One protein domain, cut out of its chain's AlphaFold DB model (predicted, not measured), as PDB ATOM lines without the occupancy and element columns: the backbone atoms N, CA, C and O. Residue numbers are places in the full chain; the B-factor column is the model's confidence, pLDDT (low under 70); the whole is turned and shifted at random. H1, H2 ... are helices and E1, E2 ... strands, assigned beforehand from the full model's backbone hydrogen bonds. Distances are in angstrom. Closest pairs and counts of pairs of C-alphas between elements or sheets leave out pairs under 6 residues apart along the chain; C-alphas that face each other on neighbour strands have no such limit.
ATOM      1  N   GLU A   3      -8.014  -1.950 -73.724       89.44
ATOM      2  CA  GLU A   3      -7.901  -2.929 -72.643       89.44
ATOM      3  C   GLU A   3      -8.430  -2.282 -71.357       89.44
ATOM      4  O   GLU A   3      -7.978  -1.206 -70.961       89.44
ATOM      5  N   LEU A   4      -9.420  -2.907 -70.725       88.06
ATOM      6  CA  LEU A   4      -9.974  -2.457 -69.457       88.06
ATOM      7  C   LEU A   4      -9.055  -2.867 -68.308       88.06
ATOM      8  O   LEU A   4      -8.490  -3.956 -68.298       88.06
ATOM      9  N   ASN A   5      -9.003  -2.036 -67.271       88.88
ATOM     10  CA  ASN A   5      -8.295  -2.362 -66.030       88.88
ATOM     11  C   ASN A   5      -9.128  -3.244 -65.077       88.88
ATOM     12  O   ASN A   5      -8.672  -3.576 -63.986       88.88
ATOM     13  N   MET A   6     -10.361  -3.599 -65.457       87.94
ATOM     14  CA  MET A   6     -11.284  -4.405 -64.654       87.94
ATOM     15  C   MET A   6     -12.183  -5.274 -65.534       87.94
ATOM     16  O   MET A   6     -12.366  -5.002 -66.722       87.94
ATOM     17  N   SER A   7     -12.777  -6.307 -64.935       88.12
ATOM     18  CA  SER A   7     -13.702  -7.185 -65.645       88.12
ATOM     19  C   SER A   7     -15.025  -6.477 -65.969       88.12
ATOM     20  O   SER A   7     -15.443  -5.545 -65.280       88.12
ATOM     21  N   ALA A   8     -15.753  -6.975 -66.975       86.75
ATOM     22  CA  ALA A   8     -17.120  -6.516 -67.238       86.75
ATOM     23  C   ALA A   8     -18.054  -6.747 -66.036       86.75
ATOM     24  O   ALA A   8     -18.984  -5.977 -65.822       86.75
ATOM     25  N   ILE A   9     -17.821  -7.786 -65.231       86.25
ATOM     26  CA  ILE A   9     -18.638  -8.046 -64.039       86.25
ATOM     27  C   ILE A   9     -18.452  -6.919 -63.023       86.25
ATOM     28  O   ILE A   9     -19.444  -6.417 -62.502       86.25
ATOM     29  N   ASP A  10     -17.211  -6.509 -62.772       89.25
ATOM     30  CA  ASP A  10     -16.901  -5.464 -61.793       89.25
ATOM     31  C   ASP A  10     -17.385  -4.095 -62.268       89.25
ATOM     32  O   ASP A  10     -18.014  -3.378 -61.493       89.25
ATOM     33  N   LEU A  11     -17.219  -3.786 -63.561       89.56
ATOM     34  CA  LEU A  11     -17.789  -2.584 -64.176       89.56
ATOM     35  C   LEU A  11     -19.303  -2.499 -63.930       89.56
ATOM     36  O   LEU A  11     -19.821  -1.483 -63.479       89.56
ATOM     37  N   PHE A  12     -20.027  -3.590 -64.178       91.88
ATOM     38  CA  PHE A  12     -21.476  -3.613 -63.989       91.88
ATOM     39  C   PHE A  12     -21.924  -3.694 -62.529       91.88
ATOM     40  O   PHE A  12     -23.084  -3.401 -62.259       91.88
ATOM     41  N   LYS A  13     -21.058  -4.116 -61.604       90.50
ATOM     42  CA  LYS A  13     -21.327  -4.028 -60.162       90.50
ATOM     43  C   LYS A  13     -21.170  -2.594 -59.664       90.50
ATOM     44  O   LYS A  13     -22.001  -2.137 -58.892       90.50
ATOM     45  N   LEU A  14     -20.145  -1.878 -60.134       89.12
ATOM     46  CA  LEU A  14     -19.923  -0.469 -59.785       89.12
ATOM     47  C   LEU A  14     -21.100   0.422 -60.199       89.12
ATOM     48  O   LEU A  14     -21.432   1.361 -59.487       89.12
ATOM     49  N   HIS A  15     -21.750   0.085 -61.313       89.31
ATOM     50  CA  HIS A  15     -22.889   0.820 -61.861       89.31
ATOM     51  C   HIS A  15     -24.208   0.033 -61.765       89.31
ATOM     52  O   HIS A  15     -25.076   0.156 -62.628       89.31
ATOM     53  N   GLU A  16     -24.377  -0.817 -60.747       88.19
ATOM     54  CA  GLU A  16     -25.539  -1.714 -60.663       88.19
ATOM     55  C   GLU A  16     -26.881  -0.961 -60.657       88.19
ATOM     56  O   GLU A  16     -27.818  -1.381 -61.335       88.19
ATOM     57  N   SER A  17     -26.963   0.185 -59.970       90.75
ATOM     58  CA  SER A  17     -28.169   1.028 -59.927       90.75
ATOM     59  C   SER A  17     -28.493   1.726 -61.250       90.75
ATOM     60  O   SER A  17     -29.624   2.163 -61.451       90.75
ATOM     61  N   GLU A  18     -27.516   1.842 -62.148       92.50
ATOM     62  CA  GLU A  18     -27.643   2.489 -63.460       92.50
ATOM     63  C   GLU A  18     -27.830   1.464 -64.589       92.50
ATOM     64  O   GLU A  18     -28.118   1.829 -65.732       92.50
ATOM     65  N   ALA A  19     -27.668   0.172 -64.286       94.56
ATOM     66  CA  ALA A  19     -27.782  -0.902 -65.255       94.56
ATOM     67  C   ALA A  19     -29.235  -1.098 -65.700       94.56
ATOM     68  O   ALA A  19     -30.115  -1.483 -64.927       94.56
ATOM     69  N   ILE A  20     -29.479  -0.911 -66.994       96.62
ATOM     70  CA  ILE A  20     -30.797  -1.080 -67.605       96.62
ATOM     71  C   ILE A  20     -30.897  -2.502 -68.147       96.62
ATOM     72  O   ILE A  20     -30.140  -2.889 -69.038       96.62
ATOM     73  N   LYS A  21     -31.844  -3.290 -67.629       95.69
ATOM     74  CA  LYS A  21     -32.180  -4.605 -68.195       95.69
ATOM     75  C   LYS A  21     -32.930  -4.418 -69.510       95.69
ATOM     76  O   LYS A  21     -33.843  -3.599 -69.594       95.69
ATOM     77  N   THR A  22     -32.546  -5.164 -70.536       96.06
ATOM     78  CA  THR A  22     -33.149  -5.070 -71.867       96.06
ATOM     79  C   THR A  22     -32.949  -6.368 -72.643       96.06
ATOM     80  O   THR A  22     -32.168  -7.229 -72.239       96.06
ATOM     81  N   THR A  23     -33.618  -6.484 -73.783       96.94
ATOM     82  CA  THR A  23     -33.495  -7.625 -74.685       96.94
ATOM     83  C   THR A  23     -32.956  -7.128 -76.020       96.94
ATOM     84  O   THR A  23     -33.571  -6.294 -76.683       96.94
ATOM     85  N   ILE A  24     -31.800  -7.644 -76.436       96.88
ATOM     86  CA  ILE A  24     -31.150  -7.285 -77.702       96.88
ATOM     87  C   ILE A  24     -31.106  -8.524 -78.589       96.88
ATOM     88  O   ILE A  24     -30.530  -9.539 -78.211       96.88
ATOM     89  N   ASN A  25     -31.698  -8.448 -79.786       95.44
ATOM     90  CA  ASN A  25     -31.781  -9.579 -80.724       95.44
ATOM     91  C   ASN A  25     -32.334 -10.874 -80.071       95.44
ATOM     92  O   ASN A  25     -31.873 -11.967 -80.388       95.44
ATOM     93  N   GLY A  26     -33.302 -10.747 -79.153       96.00
ATOM     94  CA  GLY A  26     -33.907 -11.875 -78.428       96.00
ATOM     95  C   GLY A  26     -33.084 -12.411 -77.250       96.00
ATOM     96  O   GLY A  26     -33.444 -13.440 -76.689       96.00
ATOM     97  N   ILE A  27     -31.989 -11.741 -76.881       97.00
ATOM     98  CA  ILE A  27     -31.105 -12.141 -75.783       97.00
ATOM     99  C   ILE A  27     -31.249 -11.139 -74.644       97.00
ATOM    100  O   ILE A  27     -31.000  -9.943 -74.826       97.00
ATOM    101  N   ASP A  28     -31.622 -11.640 -73.471       97.12
ATOM    102  CA  ASP A  28     -31.689 -10.830 -72.262       97.12
ATOM    103  C   ASP A  28     -30.289 -10.418 -71.823       97.12
ATOM    104  O   ASP A  28     -29.362 -11.225 -71.704       97.12
ATOM    105  N   THR A  29     -30.132  -9.125 -71.592       95.75
ATOM    106  CA  THR A  29     -28.868  -8.527 -71.198       95.75
ATOM    107  C   THR A  29     -29.108  -7.303 -70.322       95.75
ATOM    108  O   THR A  29     -30.237  -6.935 -69.980       95.75
ATOM    109  N   LYS A  30     -28.017  -6.669 -69.920       95.50
ATOM    110  CA  LYS A  30     -28.019  -5.395 -69.215       95.50
ATOM    111  C   LYS A  30     -27.092  -4.436 -69.930       95.50
ATOM    112  O   LYS A  30     -26.083  -4.860 -70.491       95.50
ATOM    113  N   VAL A  31     -27.427  -3.159 -69.894       96.25
ATOM    114  CA  VAL A  31     -26.631  -2.122 -70.541       96.25
ATOM    115  C   VAL A  31     -26.382  -0.960 -69.602       96.25
ATOM    116  O   VAL A  31     -27.215  -0.647 -68.754       96.25
ATOM    117  N   LEU A  32     -25.233  -0.320 -69.778       96.94
ATOM    118  CA  LEU A  32     -24.899   0.947 -69.135       96.94
ATOM    119  C   LEU A  32     -24.804   2.030 -70.200       96.94
ATOM    120  O   LEU A  32     -24.280   1.784 -71.285       96.94
ATOM    121  N   LYS A  33     -25.291   3.228 -69.888       96.19
ATOM    122  CA  LYS A  33     -25.074   4.410 -70.726       96.19
ATOM    123  C   LYS A  33     -23.784   5.072 -70.258       96.19
ATOM    124  O   LYS A  33     -23.753   5.623 -69.166       96.19
ATOM    125  N   LEU A  34     -22.733   4.985 -71.063       94.81
ATOM    126  CA  LEU A  34     -21.413   5.539 -70.755       94.81
ATOM    127  C   LEU A  34     -20.973   6.498 -71.866       94.81
ATOM    128  O   LEU A  34     -21.579   6.559 -72.937       94.81
ATOM    129  N   SER A  35     -19.902   7.244 -71.615       94.50
ATOM    130  CA  SER A  35     -19.291   8.139 -72.592       94.50
ATOM    131  C   SER A  35     -17.770   8.025 -72.565       94.50
ATOM    132  O   SER A  35     -17.165   7.658 -71.558       94.50
ATOM    133  N   ASP A  36     -17.148   8.276 -73.711       93.00
ATOM    134  CA  ASP A  36     -15.702   8.417 -73.848       93.00
ATOM    135  C   ASP A  36     -15.370   9.503 -74.887       93.00
ATOM    136  O   ASP A  36     -16.251  10.207 -75.381       93.00
ATOM    137  N   SER A  37     -14.089   9.646 -75.239       93.19
ATOM    138  CA  SER A  37     -13.633  10.625 -76.237       93.19
ATOM    139  C   SER A  37     -14.239  10.435 -77.634       93.19
ATOM    140  O   SER A  37     -14.170  11.343 -78.458       93.19
ATOM    141  N   SER A  38     -14.817   9.268 -77.917       92.69
ATOM    142  CA  SER A  38     -15.445   8.921 -79.191       92.69
ATOM    143  C   SER A  38     -16.968   9.101 -79.180       92.69
ATOM    144  O   SER A  38     -17.588   8.861 -80.221       92.69
ATOM    145  N   GLY A  39     -17.559   9.510 -78.049       95.19
ATOM    146  CA  GLY A  39     -18.979   9.837 -77.898       95.19
ATOM    147  C   GLY A  39     -19.700   9.025 -76.817       95.19
ATOM    148  O   GLY A  39     -19.085   8.338 -76.001       95.19
ATOM    149  N   ASN A  40     -21.032   9.107 -76.827       97.12
ATOM    150  CA  ASN A  40     -21.893   8.316 -75.950       97.12
ATOM    151  C   ASN A  40     -22.095   6.913 -76.528       97.12
ATOM    152  O   ASN A  40     -22.176   6.733 -77.744       97.12
ATOM    153  N   TYR A  41     -22.188   5.912 -75.658       97.56
ATOM    154  CA  TYR A  41     -22.415   4.535 -76.068       97.56
ATOM    155  C   TYR A  41     -23.190   3.741 -75.019       97.56
ATOM    156  O   TYR A  41     -23.206   4.055 -73.828       97.56
ATOM    157  N   LEU A  42     -23.835   2.676 -75.485       97.50
ATOM    158  CA  LEU A  42     -24.338   1.611 -74.632       97.50
ATOM    159  C   LEU A  42     -23.219   0.584 -74.445       97.50
ATOM    160  O   LEU A  42     -22.764  -0.025 -75.416       97.50
ATOM    161  N   ALA A  43     -22.768   0.400 -73.208       96.88
ATOM    162  CA  ALA A  43     -21.879  -0.692 -72.840       96.88
ATOM    163  C   ALA A  43     -22.719  -1.949 -72.611       96.88
ATOM    164  O   ALA A  43     -23.629  -1.941 -71.781       96.88
ATOM    165  N   ILE A  44     -22.421  -3.020 -73.343       97.12
ATOM    166  CA  ILE A  44     -23.151  -4.291 -73.301       97.12
ATOM    167  C   ILE A  44     -22.141  -5.411 -72.995       97.12
ATOM    168  O   ILE A  44     -21.106  -5.474 -73.664       97.12
ATOM    169  N   PRO A  45     -22.396  -6.322 -72.039       95.81
ATOM    170  CA  PRO A  45     -21.536  -7.476 -71.805       95.81
ATOM    171  C   PRO A  45     -21.450  -8.354 -73.056       95.81
ATOM    172  O   PRO A  45     -22.469  -8.711 -73.648       95.81
ATOM    173  N   ALA A  46     -20.240  -8.742 -73.448       95.12
ATOM    174  CA  ALA A  46     -19.995  -9.576 -74.622       95.12
ATOM    175  C   ALA A  46     -20.255 -11.074 -74.349       95.12
ATOM    176  O   ALA A  46     -19.389 -11.916 -74.573       95.12
ATOM    177  N   THR A  47     -21.438 -11.417 -73.835       95.12
ATOM    178  CA  THR A  47     -21.817 -12.803 -73.496       95.12
ATOM    179  C   THR A  47     -22.275 -13.620 -74.705       95.12
ATOM    180  O   THR A  47     -22.153 -14.841 -74.691       95.12
ATOM    181  N   ASP A  48     -22.759 -12.961 -75.762       95.75
ATOM    182  CA  ASP A  48     -23.167 -13.590 -77.020       95.75
ATOM    183  C   ASP A  48     -22.791 -12.707 -78.220       95.75
ATOM    184  O   ASP A  48     -22.967 -11.485 -78.212       95.75
ATOM    185  N   LYS A  49     -22.303 -13.328 -79.301       92.44
ATOM    186  CA  LYS A  49     -21.885 -12.628 -80.529       92.44
ATOM    187  C   LYS A  49     -23.008 -11.811 -81.175       92.44
ATOM    188  O   LYS A  49     -22.744 -10.783 -81.801       92.44
ATOM    189  N   ASN A  50     -24.259 -12.251 -81.052       95.88
ATOM    190  CA  ASN A  50     -25.416 -11.600 -81.653       95.88
ATOM    191  C   ASN A  50     -25.773 -10.291 -80.945       95.88
ATOM    192  O   ASN A  50     -26.393  -9.444 -81.581       95.88
ATOM    193  N   LEU A  51     -25.315 -10.059 -79.710       96.69
ATOM    194  CA  LEU A  51     -25.476  -8.766 -79.032       96.69
ATOM    195  C   LEU A  51     -24.755  -7.624 -79.764       96.69
ATOM    196  O   LEU A  51     -25.152  -6.473 -79.646       96.69
ATOM    197  N   SER A  52     -23.739  -7.934 -80.579       95.88
ATOM    198  CA  SER A  52     -23.006  -6.935 -81.372       95.88
ATOM    199  C   SER A  52     -23.622  -6.649 -82.749       95.88
ATOM    200  O   SER A  52     -23.267  -5.667 -83.401       95.88
ATOM    201  N   LYS A  53     -24.588  -7.462 -83.202       96.44
ATOM    202  CA  LYS A  53     -25.259  -7.315 -84.509       96.44
ATOM    203  C   LYS A  53     -26.406  -6.304 -84.441       96.44
ATOM    204  O   LYS A  53     -27.573  -6.637 -84.691       96.44
ATOM    205  N   ILE A  54     -26.059  -5.088 -84.037       96.62
ATOM    206  CA  ILE A  54     -27.003  -4.003 -83.741       96.62
ATOM    207  C   ILE A  54     -26.681  -2.680 -84.433       96.62
ATOM    208  O   ILE A  54     -27.463  -1.749 -84.310       96.62
ATOM    209  N   CYS A  55     -25.592  -2.594 -85.201       96.19
ATOM    210  CA  CYS A  55     -25.348  -1.430 -86.055       96.19
ATOM    211  C   CYS A  55     -26.519  -1.238 -87.041       96.19
ATOM    212  O   CYS A  55     -26.965  -2.205 -87.663       96.19
ATOM    213  N   GLY A  56     -27.035  -0.013 -87.144       96.19
ATOM    214  CA  GLY A  56     -28.224   0.336 -87.925       96.19
ATOM    215  C   GLY A  56     -29.562  -0.027 -87.267       96.19
ATOM    216  O   GLY A  56     -30.602   0.130 -87.899       96.19
ATOM    217  N   LYS A  57     -29.563  -0.520 -86.021       96.81
ATOM    218  CA  LYS A  57     -30.784  -0.838 -85.261       96.81
ATOM    219  C   LYS A  57     -31.007   0.157 -84.128       96.81
ATOM    220  O   LYS A  57     -30.067   0.789 -83.651       96.81
ATOM    221  N   ILE A  58     -32.256   0.242 -83.678       96.62
ATOM    222  CA  ILE A  58     -32.635   1.004 -82.488       96.62
ATOM    223  C   ILE A  58     -32.475   0.111 -81.252       96.62
ATOM    224  O   ILE A  58     -33.004  -1.001 -81.218       96.62
ATOM    225  N   VAL A  59     -31.753   0.597 -80.242       96.44
ATOM    226  CA  VAL A  59     -31.602  -0.040 -78.926       96.44
ATOM    227  C   VAL A  59     -31.842   1.020 -77.855       96.44
ATOM    228  O   VAL A  59     -31.150   2.033 -77.840       96.44
ATOM    229  N   LEU A  60     -32.810   0.791 -76.960       95.12
ATOM    230  CA  LEU A  60     -33.230   1.765 -75.936       95.12
ATOM    231  C   LEU A  60     -33.472   3.176 -76.504       95.12
ATOM    232  O   LEU A  60     -32.949   4.152 -75.974       95.12
ATOM    233  N   ASP A  61     -34.222   3.261 -77.604       95.75
ATOM    234  CA  ASP A  61     -34.553   4.507 -78.315       95.75
ATOM    235  C   ASP A  61     -33.376   5.209 -79.020       95.75
ATOM    236  O   ASP A  61     -33.546   6.286 -79.589       95.75
ATOM    237  N   TYR A  62     -32.196   4.581 -79.068       97.00
ATOM    238  CA  TYR A  62     -31.023   5.113 -79.761       97.00
ATOM    239  C   TYR A  62     -30.706   4.343 -81.043       97.00
ATOM    240  O   TYR A  62     -30.603   3.115 -81.025       97.00
ATOM    241  N   LEU A  63     -30.496   5.058 -82.154       97.38
ATOM    242  CA  LEU A  63     -30.005   4.470 -83.402       97.38
ATOM    243  C   LEU A  63     -28.500   4.212 -83.296       97.38
ATOM    244  O   LEU A  63     -27.705   5.147 -83.262       97.38
ATOM    245  N   ILE A  64     -28.100   2.943 -83.287       98.19
ATOM    246  CA  ILE A  64     -26.689   2.577 -83.164       98.19
ATOM    247  C   ILE A  64     -25.975   2.788 -84.499       98.19
ATOM    248  O   ILE A  64     -26.275   2.114 -85.486       98.19
ATOM    249  N   ASN A  65     -24.992   3.685 -84.521       96.88
ATOM    250  CA  ASN A  65     -24.235   4.047 -85.723       96.88
ATOM    251  C   ASN A  65     -22.876   3.333 -85.830       96.88
ATOM    252  O   ASN A  65     -22.327   3.198 -86.925       96.88
ATOM    253  N   ARG A  66     -22.330   2.846 -84.708       97.25
ATOM    254  CA  ARG A  66     -21.014   2.197 -84.663       97.25
ATOM    255  C   ARG A  66     -20.931   1.219 -83.502       97.25
ATOM    256  O   ARG A  66     -21.369   1.514 -82.394       97.25
ATOM    257  N   VAL A  67     -20.297   0.076 -83.746       97.06
ATOM    258  CA  VAL A  67     -19.992  -0.919 -82.714       97.06
ATOM    259  C   VAL A  67     -18.483  -1.103 -82.615       97.06
ATOM    260  O   VAL A  67     -17.818  -1.340 -83.623       97.06
ATOM    261  N   THR A  68     -17.940  -0.991 -81.405       96.69
ATOM    262  CA  THR A  68     -16.550  -1.351 -81.094       96.69
ATOM    263  C   THR A  68     -16.504  -2.254 -79.860       96.69
ATOM    264  O   THR A  68     -17.545  -2.655 -79.335       96.69
ATOM    265  N   TYR A  69     -15.301  -2.625 -79.425       95.56
ATOM    266  CA  TYR A  69     -15.099  -3.613 -78.371       95.56
ATOM    267  C   TYR A  69     -13.992  -3.178 -77.420       95.56
ATOM    268  O   TYR A  69     -12.952  -2.683 -77.876       95.56
ATOM    269  N   ASP A  70     -14.208  -3.446 -76.135       95.00
ATOM    270  CA  ASP A  70     -13.162  -3.407 -75.119       95.00
ATOM    271  C   ASP A  70     -12.830  -4.826 -74.648       95.00
ATOM    272  O   ASP A  70     -13.690  -5.722 -74.583       95.00
ATOM    273  N   THR A  71     -11.553  -5.029 -74.348       95.00
ATOM    274  CA  THR A  71     -10.977  -6.312 -73.953       95.00
ATOM    275  C   THR A  71     -10.554  -6.302 -72.488       95.00
ATOM    276  O   THR A  71     -10.283  -5.256 -71.914       95.00
ATOM    277  N   TYR A  72     -10.540  -7.472 -71.858       92.81
ATOM    278  CA  TYR A  72      -9.974  -7.693 -70.531       92.81
ATOM    279  C   TYR A  72      -9.277  -9.052 -70.525       92.81
ATOM    280  O   TYR A  72      -9.885 -10.070 -70.880       92.81
ATOM    281  N   ASN A  73      -7.998  -9.069 -70.161       91.56
ATOM    282  CA  ASN A  73      -7.095 -10.210 -70.303       91.56
ATOM    283  C   ASN A  73      -7.101 -10.778 -71.735       91.56
ATOM    284  O   ASN A  73      -7.183 -11.992 -71.939       91.56
ATOM    285  N   GLY A  74      -7.085  -9.888 -72.735       89.75
ATOM    286  CA  GLY A  74      -7.072 -10.254 -74.157       89.75
ATOM    287  C   GLY A  74      -8.373 -10.867 -74.692       89.75
ATOM    288  O   GLY A  74      -8.408 -11.333 -75.831       89.75
ATOM    289  N   LYS A  75      -9.457 -10.880 -73.905       91.38
ATOM    290  CA  LYS A  75     -10.785 -11.349 -74.332       91.38
ATOM    291  C   LYS A  75     -11.738 -10.179 -74.475       91.38
ATOM    292  O   LYS A  75     -11.760  -9.310 -73.613       91.38
ATOM    293  N   VAL A  76     -12.562 -10.173 -75.519       93.38
ATOM    294  CA  VAL A  76     -13.639  -9.184 -75.661       93.38
ATOM    295  C   VAL A  76     -14.639  -9.377 -74.525       93.38
ATOM    296  O   VAL A  76     -15.186 -10.466 -74.367       93.38
ATOM    297  N   VAL A  77     -14.867  -8.326 -73.741       95.12
ATOM    298  CA  VAL A  77     -15.764  -8.369 -72.573       95.12
ATOM    299  C   VAL A  77     -16.883  -7.340 -72.643       95.12
ATOM    300  O   VAL A  77     -17.952  -7.586 -72.086       95.12
ATOM    301  N   ILE A  78     -16.677  -6.230 -73.357       96.44
ATOM    302  CA  ILE A  78     -17.678  -5.180 -73.552       96.44
ATOM    303  C   ILE A  78     -17.830  -4.891 -75.043       96.44
ATOM    304  O   ILE A  78     -16.854  -4.707 -75.769       96.44
ATOM    305  N   ILE A  79     -19.080  -4.826 -75.483       97.38
ATOM    306  CA  ILE A  79     -19.501  -4.272 -76.764       97.38
ATOM    307  C   ILE A  79     -19.883  -2.815 -76.503       97.38
ATOM    308  O   ILE A  79     -20.706  -2.539 -75.629       97.38
ATOM    309  N   LYS A  80     -19.307  -1.887 -77.266       97.38
ATOM    310  CA  LYS A  80     -19.625  -0.456 -77.208       97.38
ATOM    311  C   LYS A  80     -20.484  -0.093 -78.403       97.38
ATOM    312  O   LYS A  80     -19.990  -0.075 -79.530       97.38
ATOM    313  N   ALA A  81     -21.760   0.176 -78.168       97.81
ATOM    314  CA  ALA A  81     -22.705   0.568 -79.206       97.81
ATOM    315  C   ALA A  81     -22.928   2.086 -79.159       97.81
ATOM    316  O   ALA A  81     -23.675   2.575 -78.314       97.81
ATOM    317  N   TYR A  82     -22.243   2.824 -80.033       98.00
ATOM    318  CA  TYR A  82     -22.325   4.285 -80.120       98.00
ATOM    319  C   TYR A  82     -23.593   4.721 -80.852       98.00
ATOM    320  O   TYR A  82     -23.989   4.082 -81.835       98.00
ATOM    321  N   TYR A  83     -24.183   5.818 -80.385       96.12
ATOM    322  CA  TYR A  83     -25.392   6.431 -80.929       96.12
ATOM    323  C   TYR A  83     -25.239   7.938 -81.110       96.12
ATOM    324  O   TYR A  83     -24.472   8.555 -80.336       96.12
TER     325      TYR A  83
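AT A GLANCE: This is residues 3 to 83 of the 83 residues of an uncharacterized protein of Velocimicrobium porci (UniProt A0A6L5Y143). Picture one strongly twisted sheet of five strands, with the small helix H1 over one face and the still shorter H2 on the opposite face. The longest strand, E2, bends partway, pairing with E1 before the bend and just past it and with E3 farther on. The printed part has 81 residues, with named elements in the order H1 E1 E2 E3 H2 E4 E5; the sheet runs E1 E2 E3 E5 E4, all antiparallel, and the class is mixed, helices and strands. The whole is compact and rounded, with a radius of gyration of the C-alphas of 11.6 A and spans of 29 by 24 by 22 A.

IN THESE COORDINATES: Start at Glu 3 and go on to C-alpha 8 at (-17.120, -6.516, -67.238), where H1 begins; it runs through residues 8 to 14, 10.0 A. Next come E1, residues 20 to 24, 11.9 A, and E2, residues 27 to 36, 25.8 A, from C-alpha 27 at (-31.105, -12.141, -75.783). E3 is residues 39 to 45, 18.5 A, and H2 is residues 49 to 52, 5.9 A. Then find E4, residues 66 to 72, 20.5 A, and E5, residues 75 to 82, 20.3 A, ending at C-alpha 82 at (-22.325, 4.285, -80.120).

HOW THE PARTS SIT: Begin with the sheet, whose edge strands are E1 and E4. E1, E2 and E3 form a meander, each strand the antiparallel neighbour of the one before. In the hairpin E1 and E2, look at N 22 and O 29, 3.0 A apart; E2 bends by 52 degrees at residue 30, and in its hairpin with E3 N 34 and O 41 are 3.0 A apart. Between E3 and E5, N 44 and O 79 are 2.9 A apart; in the hairpin E4 and E5, N 68 and O 80 are 2.9 A apart. E3, H2 and E4 make a split strand-helix-strand unit, two strands running the same way with E5 between them, and its crossover is right-handed. H1 is on the sheet at a height of 9.1 A, over E3 and slantwise to it at 50 degrees on the local plane; E5 is only just not under it, with 2 of the 7 C-alphas of H1 falling on E5. The closest C-alphas of H1 and E5 are those of Ala 8 and Val 77, 5.8 A apart. H2 is on the opposite face, at a height of 6.3 A, over none of the strands; its closest C-alpha pair with E5 is Ser 52 and Ile 79, 6.4 A. Every O i to N i+4 pair of H1 is within hydrogen-bond range; H2 is too short for such a pair.

THE WHOLE: The two C-alphas farthest apart, those of Asp 61 and Asn 73, stand 32.2 A apart. The printed part has no cut and ends at Tyr 83, the chain's last residue. The one long link is H2 to E4, residues 53 to 65, where residues 58 to 59 pair antiparallel with 62 to 63. The mean pLDDT of the printed part is 94.5, and no printed residue is under 70.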